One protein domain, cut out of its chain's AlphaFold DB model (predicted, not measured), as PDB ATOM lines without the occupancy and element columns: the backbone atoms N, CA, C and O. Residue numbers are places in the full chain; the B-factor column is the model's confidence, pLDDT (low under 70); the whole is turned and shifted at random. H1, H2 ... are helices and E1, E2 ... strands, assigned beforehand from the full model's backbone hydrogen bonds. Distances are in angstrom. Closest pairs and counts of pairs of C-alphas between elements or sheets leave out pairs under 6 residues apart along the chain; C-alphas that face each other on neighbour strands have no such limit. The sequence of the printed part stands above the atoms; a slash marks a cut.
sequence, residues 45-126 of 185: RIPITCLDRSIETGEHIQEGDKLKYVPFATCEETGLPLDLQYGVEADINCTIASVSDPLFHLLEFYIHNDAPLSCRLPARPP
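What this domain is: This is residues 45 to 126 of the 185 residues of an uncharacterized protein of Pseudogymnoascus sp. VKM F-4518 (FW-2643) (UniProt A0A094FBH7). With little regular structure, this is a body mostly of loops round two short strand pairs end to end: E1 runs on into E2, E4 pairs with E1 and E3 with E2, both antiparallel, and H1 lies away from E1, E2 and E3. The 82 printed residues hold E1, E2, E3, E4, H1 in that order; the class is mixed, with only 23 residues in named elements. It is only just compact, close to loose, with a radius of gyration of the C-alphas of 13.8 A and spans of 38 by 32 by 21 A.

Where its parts are: E2 is residues 49 to 51 and E3 69 to 71. E1, residues 45 to 47, begins at C-alpha 45 (-16.514, 3.270, 29.848); E4 is residues 83 to 85. H1, residues 101 to 111, is 15.2 A long from first to last C-alpha and ends at C-alpha 111 (-10.169, 22.664, 11.130).

How they stand to each other: E2 and E3 form a hairpin, antiparallel at 137 degrees; N 50 and O 70, 2.8 A apart, are within hydrogen-bond range. Residues 49 to 50 of E2 also pair antiparallel with residues 119 to 120. E1 runs on into E2 at 10 degrees. E1 and E4 are antiparallel at 150 degrees, with N 46 and O 84 at 2.7 A. H1 is apart from E1, E2 and E3; in H1 every O i to N i+4 pair is within hydrogen-bond range.

The domain as a whole: The C-alphas farthest apart, of Glu 56 and Gly 87, are 38.6 A apart. The printed part has no cut. The links E2 to E3, E3 to E4 and E4 to H1 are long. No printed residue is under 70 in pLDDT.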
ATOM      1  N   ARG A  45     -16.583   1.961  30.509       91.50
ATOM      2  CA  ARG A  45     -16.514   3.270  29.848       91.50
ATOM      3  C   ARG A  45     -15.092   3.830  29.899       91.50
ATOM      4  O   ARG A  45     -14.472   3.863  30.963       91.50
ATOM      5  N   ILE A  46     -14.599   4.280  28.753       93.31
ATOM      6  CA  ILE A  46     -13.287   4.890  28.554       93.31
ATOM      7  C   ILE A  46     -13.513   6.351  28.151       93.31
ATOM      8  O   ILE A  46     -13.886   6.609  27.003       93.31
ATOM      9  N   PRO A  47     -13.311   7.309  29.069       93.31
ATOM     10  CA  PRO A  47     -13.532   8.715  28.768       93.31
ATOM     11  C   PRO A  47     -12.488   9.227  27.777       93.31
ATOM     12  O   PRO A  47     -11.292   8.962  27.933       93.31
ATOM     13  N   ILE A  48     -12.941   9.995  26.787       93.50
ATOM     14  CA  ILE A  48     -12.052  10.708  25.871       93.50
ATOM     15  C   ILE A  48     -11.723  12.067  26.484       93.50
ATOM     16  O   ILE A  48     -12.619  12.859  26.791       93.50
ATOM     17  N   THR A  49     -10.433  12.349  26.653       93.19
ATOM     18  CA  THR A  49      -9.964  13.658  27.114       93.19
ATOM     19  C   THR A  49      -9.100  14.314  26.052       93.19
ATOM     20  O   THR A  49      -8.282  13.665  25.405       93.19
ATOM     21  N   CYS A  50      -9.288  15.609  25.851       92.12
ATOM     22  CA  CYS A  50      -8.599  16.393  24.840       92.12
ATOM     23  C   CYS A  50      -7.811  17.517  25.495       92.12
ATOM     24  O   CYS A  50      -8.114  17.940  26.610       92.12
ATOM     25  N   LEU A  51      -6.750  17.947  24.824       91.88
ATOM     26  CA  LEU A  51      -5.879  18.989  25.334       91.88
ATOM     27  C   LEU A  51      -6.630  20.326  25.415       91.88
ATOM     28  O   LEU A  51      -7.258  20.746  24.444       91.88
ATOM     29  N   ASP A  52      -6.544  20.977  26.572       91.06
ATOM     30  CA  ASP A  52      -7.222  22.241  26.853       91.06
ATOM     31  C   ASP A  52      -6.448  23.420  26.245       91.06
ATOM     32  O   ASP A  52      -5.218  23.494  26.354       91.06
ATOM     33  N   ARG A  53      -7.160  24.337  25.586       88.56
ATOM     34  CA  ARG A  53      -6.566  25.465  24.857       88.56
ATOM     35  C   ARG A  53      -7.259  26.773  25.184       88.56
ATOM     36  O   ARG A  53      -8.469  26.822  25.383       88.56
ATOM     37  N   SER A  54      -6.473  27.842  25.176       85.69
ATOM     38  CA  SER A  54      -6.987  29.205  25.248       85.69
ATOM     39  C   SER A  54      -7.725  29.555  23.957       85.69
ATOM     40  O   SER A  54      -7.173  29.403  22.869       85.69
ATOM     41  N   ILE A  55      -8.953  30.057  24.080       84.50
ATOM     42  CA  ILE A  55      -9.775  30.482  22.936       84.50
ATOM     43  C   ILE A  55      -9.176  31.721  22.259       84.50
ATOM     44  O   ILE A  55      -9.250  31.848  21.045       84.50
ATOM     45  N   GLU A  56      -8.561  32.626  23.025       81.81
ATOM     46  CA  GLU A  56      -8.053  33.892  22.478       81.81
ATOM     47  C   GLU A  56      -6.714  33.736  21.752       81.81
ATOM     48  O   GLU A  56      -6.442  34.453  20.794       81.81
ATOM     49  N   THR A  57      -5.864  32.812  22.210       82.00
ATOM     50  CA  THR A  57      -4.489  32.673  21.703       82.00
ATOM     51  C   THR A  57      -4.225  31.352  20.988       82.00
ATOM     52  O   THR A  57      -3.206  31.226  20.321       82.00
ATOM     53  N   GLY A  58      -5.089  30.345  21.148       80.56
ATOM     54  CA  GLY A  58      -4.868  28.988  20.633       80.56
ATOM     55  C   GLY A  58      -3.807  28.178  21.398       80.56
ATOM     56  O   GLY A  58      -3.596  26.998  21.096       80.56
ATOM     57  N   GLU A  59      -3.163  28.775  22.405       86.75
ATOM     58  CA  GLU A  59      -2.086  28.166  23.192       86.75
ATOM     59  C   GLU A  59      -2.590  27.081  24.148       86.75
ATOM     60  O   GLU A  59      -3.735  27.101  24.610       86.75
ATOM     61  N   HIS A  60      -1.716  26.125  24.472       90.00
ATOM     62  CA  HIS A  60      -2.028  25.045  25.412       90.00
ATOM     63  C   HIS A  60      -2.125  25.565  26.845       90.00
ATOM     64  O   HIS A  60      -1.233  26.261  27.332       90.00
ATOM     65  N   ILE A  61      -3.171  25.151  27.558       91.31
ATOM     66  CA  ILE A  61      -3.295  25.416  28.990       91.31
ATOM     67  C   ILE A  61      -2.479  24.367  29.745       91.31
ATOM     68  O   ILE A  61      -2.556  23.168  29.469       91.31
ATOM     69  N   GLN A  62      -1.689  24.824  30.713       92.62
ATOM     70  CA  GLN A  62      -0.876  23.965  31.566       92.62
ATOM     71  C   GLN A  62      -1.435  23.931  32.988       92.62
ATOM     72  O   GLN A  62      -1.961  24.917  33.500       92.62
ATOM     73  N   GLU A  63      -1.310  22.774  33.624       91.62
ATOM     74  CA  GLU A  63      -1.549  22.554  35.042       91.62
ATOM     75  C   GLU A  63      -0.206  22.181  35.686       91.62
ATOM     76  O   GLU A  63       0.264  21.043  35.595       91.62
ATOM     77  N   GLY A  64       0.467  23.179  36.268       91.38
ATOM     78  CA  GLY A  64       1.878  23.061  36.647       91.38
ATOM     79  C   GLY A  64       2.765  22.885  35.411       91.38
ATOM     80  O   GLY A  64       2.598  23.602  34.432       91.38
ATOM     81  N   ASP A  65       3.655  21.892  35.434       91.25
ATOM     82  CA  ASP A  65       4.584  21.587  34.329       91.25
ATOM     83  C   ASP A  65       3.994  20.616  33.285       91.25
ATOM     84  O   ASP A  65       4.720  19.953  32.538       91.25
ATOM     85  N   LYS A  66       2.669  20.430  33.282       90.62
ATOM     86  CA  LYS A  66       1.986  19.445  32.434       90.62
ATOM     87  C   LYS A  66       0.875  20.094  31.630       90.62
ATOM     88  O   LYS A  66       0.153  20.951  32.120       90.62
ATOM     89  N   LEU A  67       0.693  19.619  30.402       92.25
ATOM     90  CA  LEU A  67      -0.442  19.998  29.562       92.25
ATOM     91  C   LEU A  67      -1.745  19.538  30.224       92.25
ATOM     92  O   LEU A  67      -1.854  18.380  30.640       92.25
ATOM     93  N   LYS A  68      -2.725  20.437  30.297       93.38
ATOM     94  CA  LYS A  68      -4.038  20.166  30.871       93.38
ATOM     95  C   LYS A  68      -4.917  19.443  29.852       93.38
ATOM     96  O   LYS A  68      -4.941  19.797  28.674       93.38
ATOM     97  N   TYR A  69      -5.652  18.438  30.316       92.44
ATOM     98  CA  TYR A  69      -6.617  17.693  29.508       92.44
ATOM     99  C   TYR A  69      -8.002  17.806  30.133       92.44
ATOM    100  O   TYR A  69      -8.160  17.612  31.338       92.44
ATOM    101  N   VAL A  70      -9.003  18.084  29.307       92.31
ATOM    102  CA  VAL A  70     -10.407  18.211  29.704       92.31
ATOM    103  C   VAL A  70     -11.262  17.187  28.954       92.31
ATOM    104  O   VAL A  70     -10.857  16.719  27.887       92.31
ATOM    105  N   PRO A  71     -12.421  16.774  29.495       92.94
ATOM    106  CA  PRO A  71     -13.351  15.924  28.760       92.94
ATOM    107  C   PRO A  71     -13.757  16.570  27.431       92.94
ATOM    108  O   PRO A  71     -13.885  17.792  27.350       92.94
ATOM    109  N   PHE A  72     -13.967  15.752  26.399       88.94
ATOM    110  CA  PHE A  72     -14.531  16.238  25.139       88.94
ATOM    111  C   PHE A  72     -15.968  16.767  25.327       88.94
ATOM    112  O   PHE A  72     -16.571  16.594  26.390       88.94
ATOM    113  N   ALA A  73     -16.518  17.409  24.289       87.12
ATOM    114  CA  ALA A  73     -17.870  17.955  24.296       87.12
ATOM    115  C   ALA A  73     -18.915  16.935  24.790       87.12
ATOM    116  O   ALA A  73     -18.838  15.733  24.518       87.12
ATOM    117  N   THR A  74     -19.894  17.448  25.532       91.62
ATOM    118  CA  THR A  74     -21.017  16.678  26.067       91.62
ATOM    119  C   THR A  74     -21.985  16.303  24.947       91.62
ATOM    120  O   THR A  74     -22.433  17.180  24.210       91.62
ATOM    121  N   CYS A  75     -22.335  15.023  24.854       92.75
ATOM    122  CA  CYS A  75     -23.343  14.527  23.922       92.75
ATOM    123  C   CYS A  75     -24.752  14.923  24.381       92.75
ATOM    124  O   CYS A  75     -25.075  14.811  25.568       92.75
ATOM    125  N   GLU A  76     -25.618  15.312  23.452       94.62
ATOM    126  CA  GLU A  76     -27.014  15.671  23.725       94.62
ATOM    127  C   GLU A  76     -27.855  14.459  24.150       94.62
ATOM    128  O   GLU A  76     -28.705  14.558  25.033       94.62
ATOM    129  N   GLU A  77     -27.582  13.290  23.577       93.38
ATOM    130  CA  GLU A  77     -28.349  12.064  23.796       93.38
ATOM    131  C   GLU A  77     -28.134  11.481  25.191       93.38
ATOM    132  O   GLU A  77     -29.048  10.897  25.776       93.38
ATOM    133  N   THR A  78     -26.914  11.607  25.717       91.50
ATOM    134  CA  THR A  78     -26.534  11.031  27.015       91.50
ATOM    135  C   THR A  78     -26.420  12.079  28.115       91.50
ATOM    136  O   THR A  78     -26.496  11.726  29.293       91.50
ATOM    137  N   GLY A  79     -26.224  13.351  27.758       91.81
ATOM    138  CA  GLY A  79     -25.886  14.416  28.701       91.81
ATOM    139  C   GLY A  79     -24.507  14.240  29.343       91.81
ATOM    140  O   GLY A  79     -24.241  14.826  30.392       91.81
ATOM    141  N   LEU A  80     -23.638  13.411  28.755       91.81
ATOM    142  CA  LEU A  80     -22.311  13.085  29.275       91.81
ATOM    143  C   LEU A  80     -21.234  13.368  28.224       91.81
ATOM    144  O   LEU A  80     -21.526  13.321  27.028       91.81
ATOM    145  N   PRO A  81     -19.987  13.636  28.649       93.19
ATOM    146  CA  PRO A  81     -18.857  13.683  27.732       93.19
ATOM    147  C   PRO A  81     -18.736  12.386  26.934       93.19
ATOM    148  O   PRO A  81     -19.028  11.306  27.458       93.19
ATOM    149  N   LEU A  82     -18.274  12.503  25.690       92.31
ATOM    150  CA  LEU A  82     -18.053  11.356  24.818       92.31
ATOM    151  C   LEU A  82     -17.122  10.322  25.473       92.31
ATOM    152  O   LEU A  82     -15.997  10.627  25.883       92.31
ATOM    153  N   ASP A  83     -17.587   9.076  25.518       93.06
ATOM    154  CA  ASP A  83     -16.792   7.933  25.936       93.06
ATOM    155  C   ASP A  83     -17.044   6.694  25.087       93.06
ATOM    156  O   ASP A  83     -18.081   6.541  24.446       93.06
ATOM    157  N   LEU A  84     -16.041   5.821  25.064       92.81
ATOM    158  CA  LEU A  84     -16.082   4.559  24.334       92.81
ATOM    159  C   LEU A  84     -16.270   3.400  25.308       92.81
ATOM    160  O   LEU A  84     -15.894   3.487  26.475       92.81
ATOM    161  N   GLN A  85     -16.811   2.288  24.828       93.88
ATOM    162  CA  GLN A  85     -16.938   1.070  25.621       93.88
ATOM    163  C   GLN A  85     -15.786   0.113  25.308       93.88
ATOM    164  O   GLN A  85     -15.531  -0.226  24.155       93.88
ATOM    165  N   TYR A  86     -15.082  -0.337  26.342       94.31
ATOM    166  CA  TYR A  86     -13.945  -1.236  26.194       94.31
ATOM    167  C   TYR A  86     -14.376  -2.587  25.613       94.31
ATOM    168  O   TYR A  86     -15.205  -3.282  26.197       94.31
ATOM    169  N   GLY A  87     -13.788  -2.967  24.477       93.75
ATOM    170  CA  GLY A  87     -14.059  -4.240  23.803       93.75
ATOM    171  C   GLY A  87     -15.397  -4.311  23.064       93.75
ATOM    172  O   GLY A  87     -15.724  -5.371  22.547       93.75
ATOM    173  N   VAL A  88     -16.164  -3.220  22.995       95.62
ATOM    174  CA  VAL A  88     -17.457  -3.186  22.300       95.62
ATOM    175  C   VAL A  88     -17.312  -2.385  21.011       95.62
ATOM    176  O   VAL A  88     -17.069  -1.181  21.047       95.62
ATOM    177  N   GLU A  89     -17.500  -3.050  19.877       94.75
ATOM    178  CA  GLU A  89     -17.632  -2.396  18.576       94.75
ATOM    179  C   GLU A  89     -19.089  -1.962  18.390       94.75
ATOM    180  O   GLU A  89     -19.987  -2.793  18.252       94.75
ATOM    181  N   ALA A  90     -19.340  -0.657  18.453       89.94
ATOM    182  CA  ALA A  90     -20.666  -0.087  18.256       89.94
ATOM    183  C   ALA A  90     -20.566   1.331  17.693       89.94
ATOM    184  O   ALA A  90     -19.644   2.077  18.030       89.94
ATOM    185  N   ASP A  91     -21.566   1.713  16.903       91.94
ATOM    186  CA  ASP A  91     -21.757   3.098  16.493       91.94
ATOM    187  C   ASP A  91     -22.309   3.906  17.669       91.94
ATOM    188  O   ASP A  91     -23.282   3.516  18.323       91.94
ATOM    189  N   ILE A  92     -21.684   5.047  17.949       90.19
ATOM    190  CA  ILE A  92     -22.085   5.943  19.032       90.19
ATOM    191  C   ILE A  92     -22.742   7.166  18.407       90.19
ATOM    192  O   ILE A  92     -22.096   7.920  17.682       90.19
ATOM    193  N   ASN A  93     -24.023   7.373  18.713       92.88
ATOM    194  CA  ASN A  93     -24.717   8.601  18.349       92.88
ATOM    195  C   ASN A  93     -24.482   9.650  19.444       92.88
ATOM    196  O   ASN A  93     -24.983   9.499  20.559       92.88
ATOM    197  N   CYS A  94     -23.650  10.642  19.131       91.12
ATOM    198  CA  CYS A  94     -23.297  11.745  20.016       91.12
ATOM    199  C   CYS A  94     -23.376  13.058  19.231       91.12
ATOM    200  O   CYS A  94     -22.430  13.421  18.524       91.12
ATOM    201  N   THR A  95     -24.500  13.763  19.334       93.50
ATOM    202  CA  THR A  95     -24.673  15.099  18.766       93.50
ATOM    203  C   THR A  95     -24.271  16.181  19.756       93.50
ATOM    204  O   THR A  95     -24.445  16.067  20.970       93.50
ATOM    205  N   ILE A  96     -23.733  17.277  19.222       90.94
ATOM    206  CA  ILE A  96     -23.483  18.502  19.979       90.94
ATOM    207  C   ILE A  96     -24.683  19.419  19.736       90.94
ATOM    208  O   ILE A  96     -24.817  19.968  18.644       90.94
ATOM    209  N   ALA A  97     -25.543  19.574  20.747       87.94
ATOM    210  CA  ALA A  97     -26.815  20.303  20.638       87.94
ATOM    211  C   ALA A  97     -26.655  21.734  20.098       87.94
ATOM    212  O   ALA A  97     -27.472  22.233  19.326       87.94
ATOM    213  N   SER A  98     -25.584  22.410  20.514       88.75
ATOM    214  CA  SER A  98     -25.257  23.755  20.056       88.75
ATOM    215  C   SER A  98     -23.753  23.972  20.075       88.75
ATOM    216  O   SER A  98     -23.099  23.699  21.085       88.75
ATOM    217  N   VAL A  99     -23.216  24.532  18.995       89.19
ATOM    218  CA  VAL A  99     -21.837  25.016  18.964       89.19
ATOM    219  C   VAL A  99     -21.831  26.427  19.542       89.19
ATOM    220  O   VAL A  99     -22.326  27.361  18.914       89.19
ATOM    221  N   SER A 100     -21.336  26.573  20.771       87.88
ATOM    222  CA  SER A 100     -21.172  27.887  21.392       87.88
ATOM    223  C   SER A 100     -20.071  28.679  20.689       87.88
ATOM    224  O   SER A 100     -19.173  28.096  20.089       87.88
ATOM    225  N   ASP A 101     -20.116  30.004  20.800       89.62
ATOM    226  CA  ASP A 101     -19.092  30.890  20.239       89.62
ATOM    227  C   ASP A 101     -17.654  30.496  20.667       89.62
ATOM    228  O   ASP A 101     -16.813  30.296  19.789       89.62
ATOM    229  N   PRO A 102     -17.368  30.203  21.955       86.69
ATOM    230  CA  PRO A 102     -16.075  29.649  22.370       86.69
ATOM    231  C   PRO A 102     -15.681  28.337  21.681       86.69
ATOM    232  O   PRO A 102     -14.526  28.150  21.304       86.69
ATOM    233  N   LEU A 103     -16.629  27.406  21.526       86.38
ATOM    234  CA  LEU A 103     -16.365  26.115  20.894       86.38
ATOM    235  C   LEU A 103     -16.134  26.275  19.388       86.38
ATOM    236  O   LEU A 103     -15.284  25.588  18.833       86.38
ATOM    237  N   PHE A 104     -16.866  27.178  18.738       89.19
ATOM    238  CA  PHE A 104     -16.703  27.493  17.324       89.19
ATOM    239  C   PHE A 104     -15.293  28.016  17.032       89.19
ATOM    240  O   PHE A 104     -14.613  27.460  16.173       89.19
ATOM    241  N   HIS A 105     -14.824  29.000  17.801       87.94
ATOM    242  CA  HIS A 105     -13.471  29.542  17.660       87.94
ATOM    243  C   HIS A 105     -12.389  28.477  17.910       87.94
ATOM    244  O   HIS A 105     -11.397  28.412  17.190       87.94
ATOM    245  N   LEU A 106     -12.588  27.573  18.879       85.94
ATOM    246  CA  LEU A 106     -11.670  26.446  19.087       85.94
ATOM    247  C   LEU A 106     -11.673  25.457  17.911       85.94
ATOM    248  O   LEU A 106     -10.610  25.009  17.483       85.94
ATOM    249  N   LEU A 107     -12.852  25.121  17.380       86.88
ATOM    250  CA  LEU A 107     -12.995  24.236  16.221       86.88
ATOM    251  C   LEU A 107     -12.347  24.822  14.969       86.88
ATOM    252  O   LEU A 107     -11.786  24.063  14.184       86.88
ATOM    253  N   GLU A 108     -12.376  26.140  14.797       86.44
ATOM    254  CA  GLU A 108     -11.704  26.824  13.693       86.44
ATOM    255  C   GLU A 108     -10.193  26.548  13.692       86.44
ATOM    256  O   GLU A 108      -9.667  26.072  12.683       86.44
ATOM    257  N   PHE A 109      -9.516  26.718  14.836       83.88
ATOM    258  CA  PHE A 109      -8.090  26.383  14.974       83.88
ATOM    259  C   PHE A 109      -7.794  24.917  14.623       83.88
ATOM    260  O   PHE A 109      -6.751  24.607  14.039       83.88
ATOM    261  N   TYR A 110      -8.713  24.008  14.965       82.88
ATOM    262  CA  TYR A 110      -8.572  22.586  14.656       82.88
ATOM    263  C   TYR A 110      -8.796  22.283  13.168       82.88
ATOM    264  O   TYR A 110      -8.048  21.496  12.590       82.88
ATOM    265  N   ILE A 111      -9.801  22.898  12.537       85.38
ATOM    266  CA  ILE A 111     -10.169  22.664  11.130       85.38
ATOM    267  C   ILE A 111      -9.132  23.269  10.183       85.38
ATOM    268  O   ILE A 111      -8.764  22.639   9.190       85.38
ATOM    269  N   HIS A 112      -8.616  24.457  10.500       83.75
ATOM    270  CA  HIS A 112      -7.566  25.097   9.712       83.75
ATOM    271  C   HIS A 112      -6.197  24.417   9.868       83.75
ATOM    272  O   HIS A 112      -5.272  24.741   9.131       83.75
ATOM    273  N   ASN A 113      -6.083  23.403  10.739       70.56
ATOM    274  CA  ASN A 113      -4.840  22.700  11.075       70.56
ATOM    275  C   ASN A 113      -3.743  23.610  11.651       70.56
ATOM    276  O   ASN A 113      -2.602  23.166  11.785       70.56
ATOM    277  N   ASP A 114      -4.085  24.833  12.066       76.31
ATOM    278  CA  ASP A 114      -3.167  25.725  12.780       76.31
ATOM    279  C   ASP A 114      -2.684  25.063  14.073       76.31
ATOM    280  O   ASP A 114      -1.532  25.213  14.484       76.31
ATOM    281  N   ALA A 115      -3.545  24.243  14.685       79.75
ATOM    282  CA  ALA A 115      -3.122  23.318  15.712       79.75
ATOM    283  C   ALA A 115      -4.023  22.072  15.757       79.75
ATOM    284  O   ALA A 115      -5.238  22.210  15.817       79.75
ATOM    285  N   PRO A 116      -3.484  20.838  15.790       82.00
ATOM    286  CA  PRO A 116      -4.321  19.641  15.781       82.00
ATOM    287  C   PRO A 116      -5.104  19.472  17.096       82.00
ATOM    288  O   PRO A 116      -4.569  19.704  18.192       82.00
ATOM    289  N   LEU A 117      -6.355  19.005  16.985       87.31
ATOM    290  CA  LEU A 117      -7.144  18.493  18.110       87.31
ATOM    291  C   LEU A 117      -6.491  17.199  18.615       87.31
ATOM    292  O   LEU A 117      -6.585  16.145  17.989       87.31
ATOM    293  N   SER A 118      -5.796  17.290  19.749       89.88
ATOM    294  CA  SER A 118      -5.080  16.161  20.345       89.88
ATOM    295  C   SER A 118      -5.874  15.595  21.518       89.88
ATOM    296  O   SER A 118      -5.985  16.235  22.566       89.88
ATOM    297  N   CYS A 119      -6.419  14.393  21.337       92.00
ATOM    298  CA  CYS A 119      -7.150  13.664  22.370       92.00
ATOM    299  C   CYS A 119      -6.423  12.380  22.769       92.00
ATOM    300  O   CYS A 119      -5.617  11.830  22.017       92.00
ATOM    301  N   ARG A 120      -6.690  11.912  23.987       92.25
ATOM    302  CA  ARG A 120      -6.062  10.744  24.599       92.25
ATOM    303  C   ARG A 120      -7.116   9.872  25.260       92.25
ATOM    304  O   ARG A 120      -8.104  10.364  25.803       92.25
ATOM    305  N   LEU A 121      -6.860   8.567  25.235       92.06
ATOM    306  CA  LEU A 121      -7.629   7.578  25.976       92.06
ATOM    307  C   LEU A 121      -6.744   7.003  27.087       92.06
ATOM    308  O   LEU A 121      -5.604   6.604  26.820       92.06
ATOM    309  N   PRO A 122      -7.227   6.954  28.336       90.50
ATOM    310  CA  PRO A 122      -6.460   6.383  29.429       90.50
ATOM    311  C   PRO A 122      -6.280   4.875  29.229       90.50
ATOM    312  O   PRO A 122      -7.254   4.130  29.167       90.50
ATOM    313  N   ALA A 123      -5.025   4.414  29.191       88.94
ATOM    314  CA  ALA A 123      -4.678   3.004  28.973       88.94
ATOM    315  C   ALA A 123      -5.133   2.062  30.102       88.94
ATOM    316  O   ALA A 123      -5.229   0.853  29.906       88.94
ATOM    317  N   ARG A 124      -5.405   2.601  31.295       88.12
ATOM    318  CA  ARG A 124      -5.993   1.865  32.418       88.12
ATOM    319  C   ARG A 124      -7.096   2.698  33.072       88.12
ATOM    320  O   ARG A 124      -6.985   3.926  33.059       88.12
ATOM    321  N   PRO A 125      -8.100   2.053  33.688       87.75
ATOM    322  CA  PRO A 125      -9.067   2.727  34.530       87.75
ATOM    323  C   PRO A 125      -8.387   3.567  35.619       87.75
ATOM    324  O   PRO A 125      -7.326   3.187  36.130       87.75
ATOM    325  N   PRO A 126      -9.011   4.679  36.033       80.88
ATOM    326  CA  PRO A 126      -8.567   5.411  37.208       80.88
ATOM    327  C   PRO A 126      -8.620   4.504  38.450       80.88
ATOM    328  O   PRO A 126      -9.622   3.839  38.720       80.88
TER     329      PRO A 126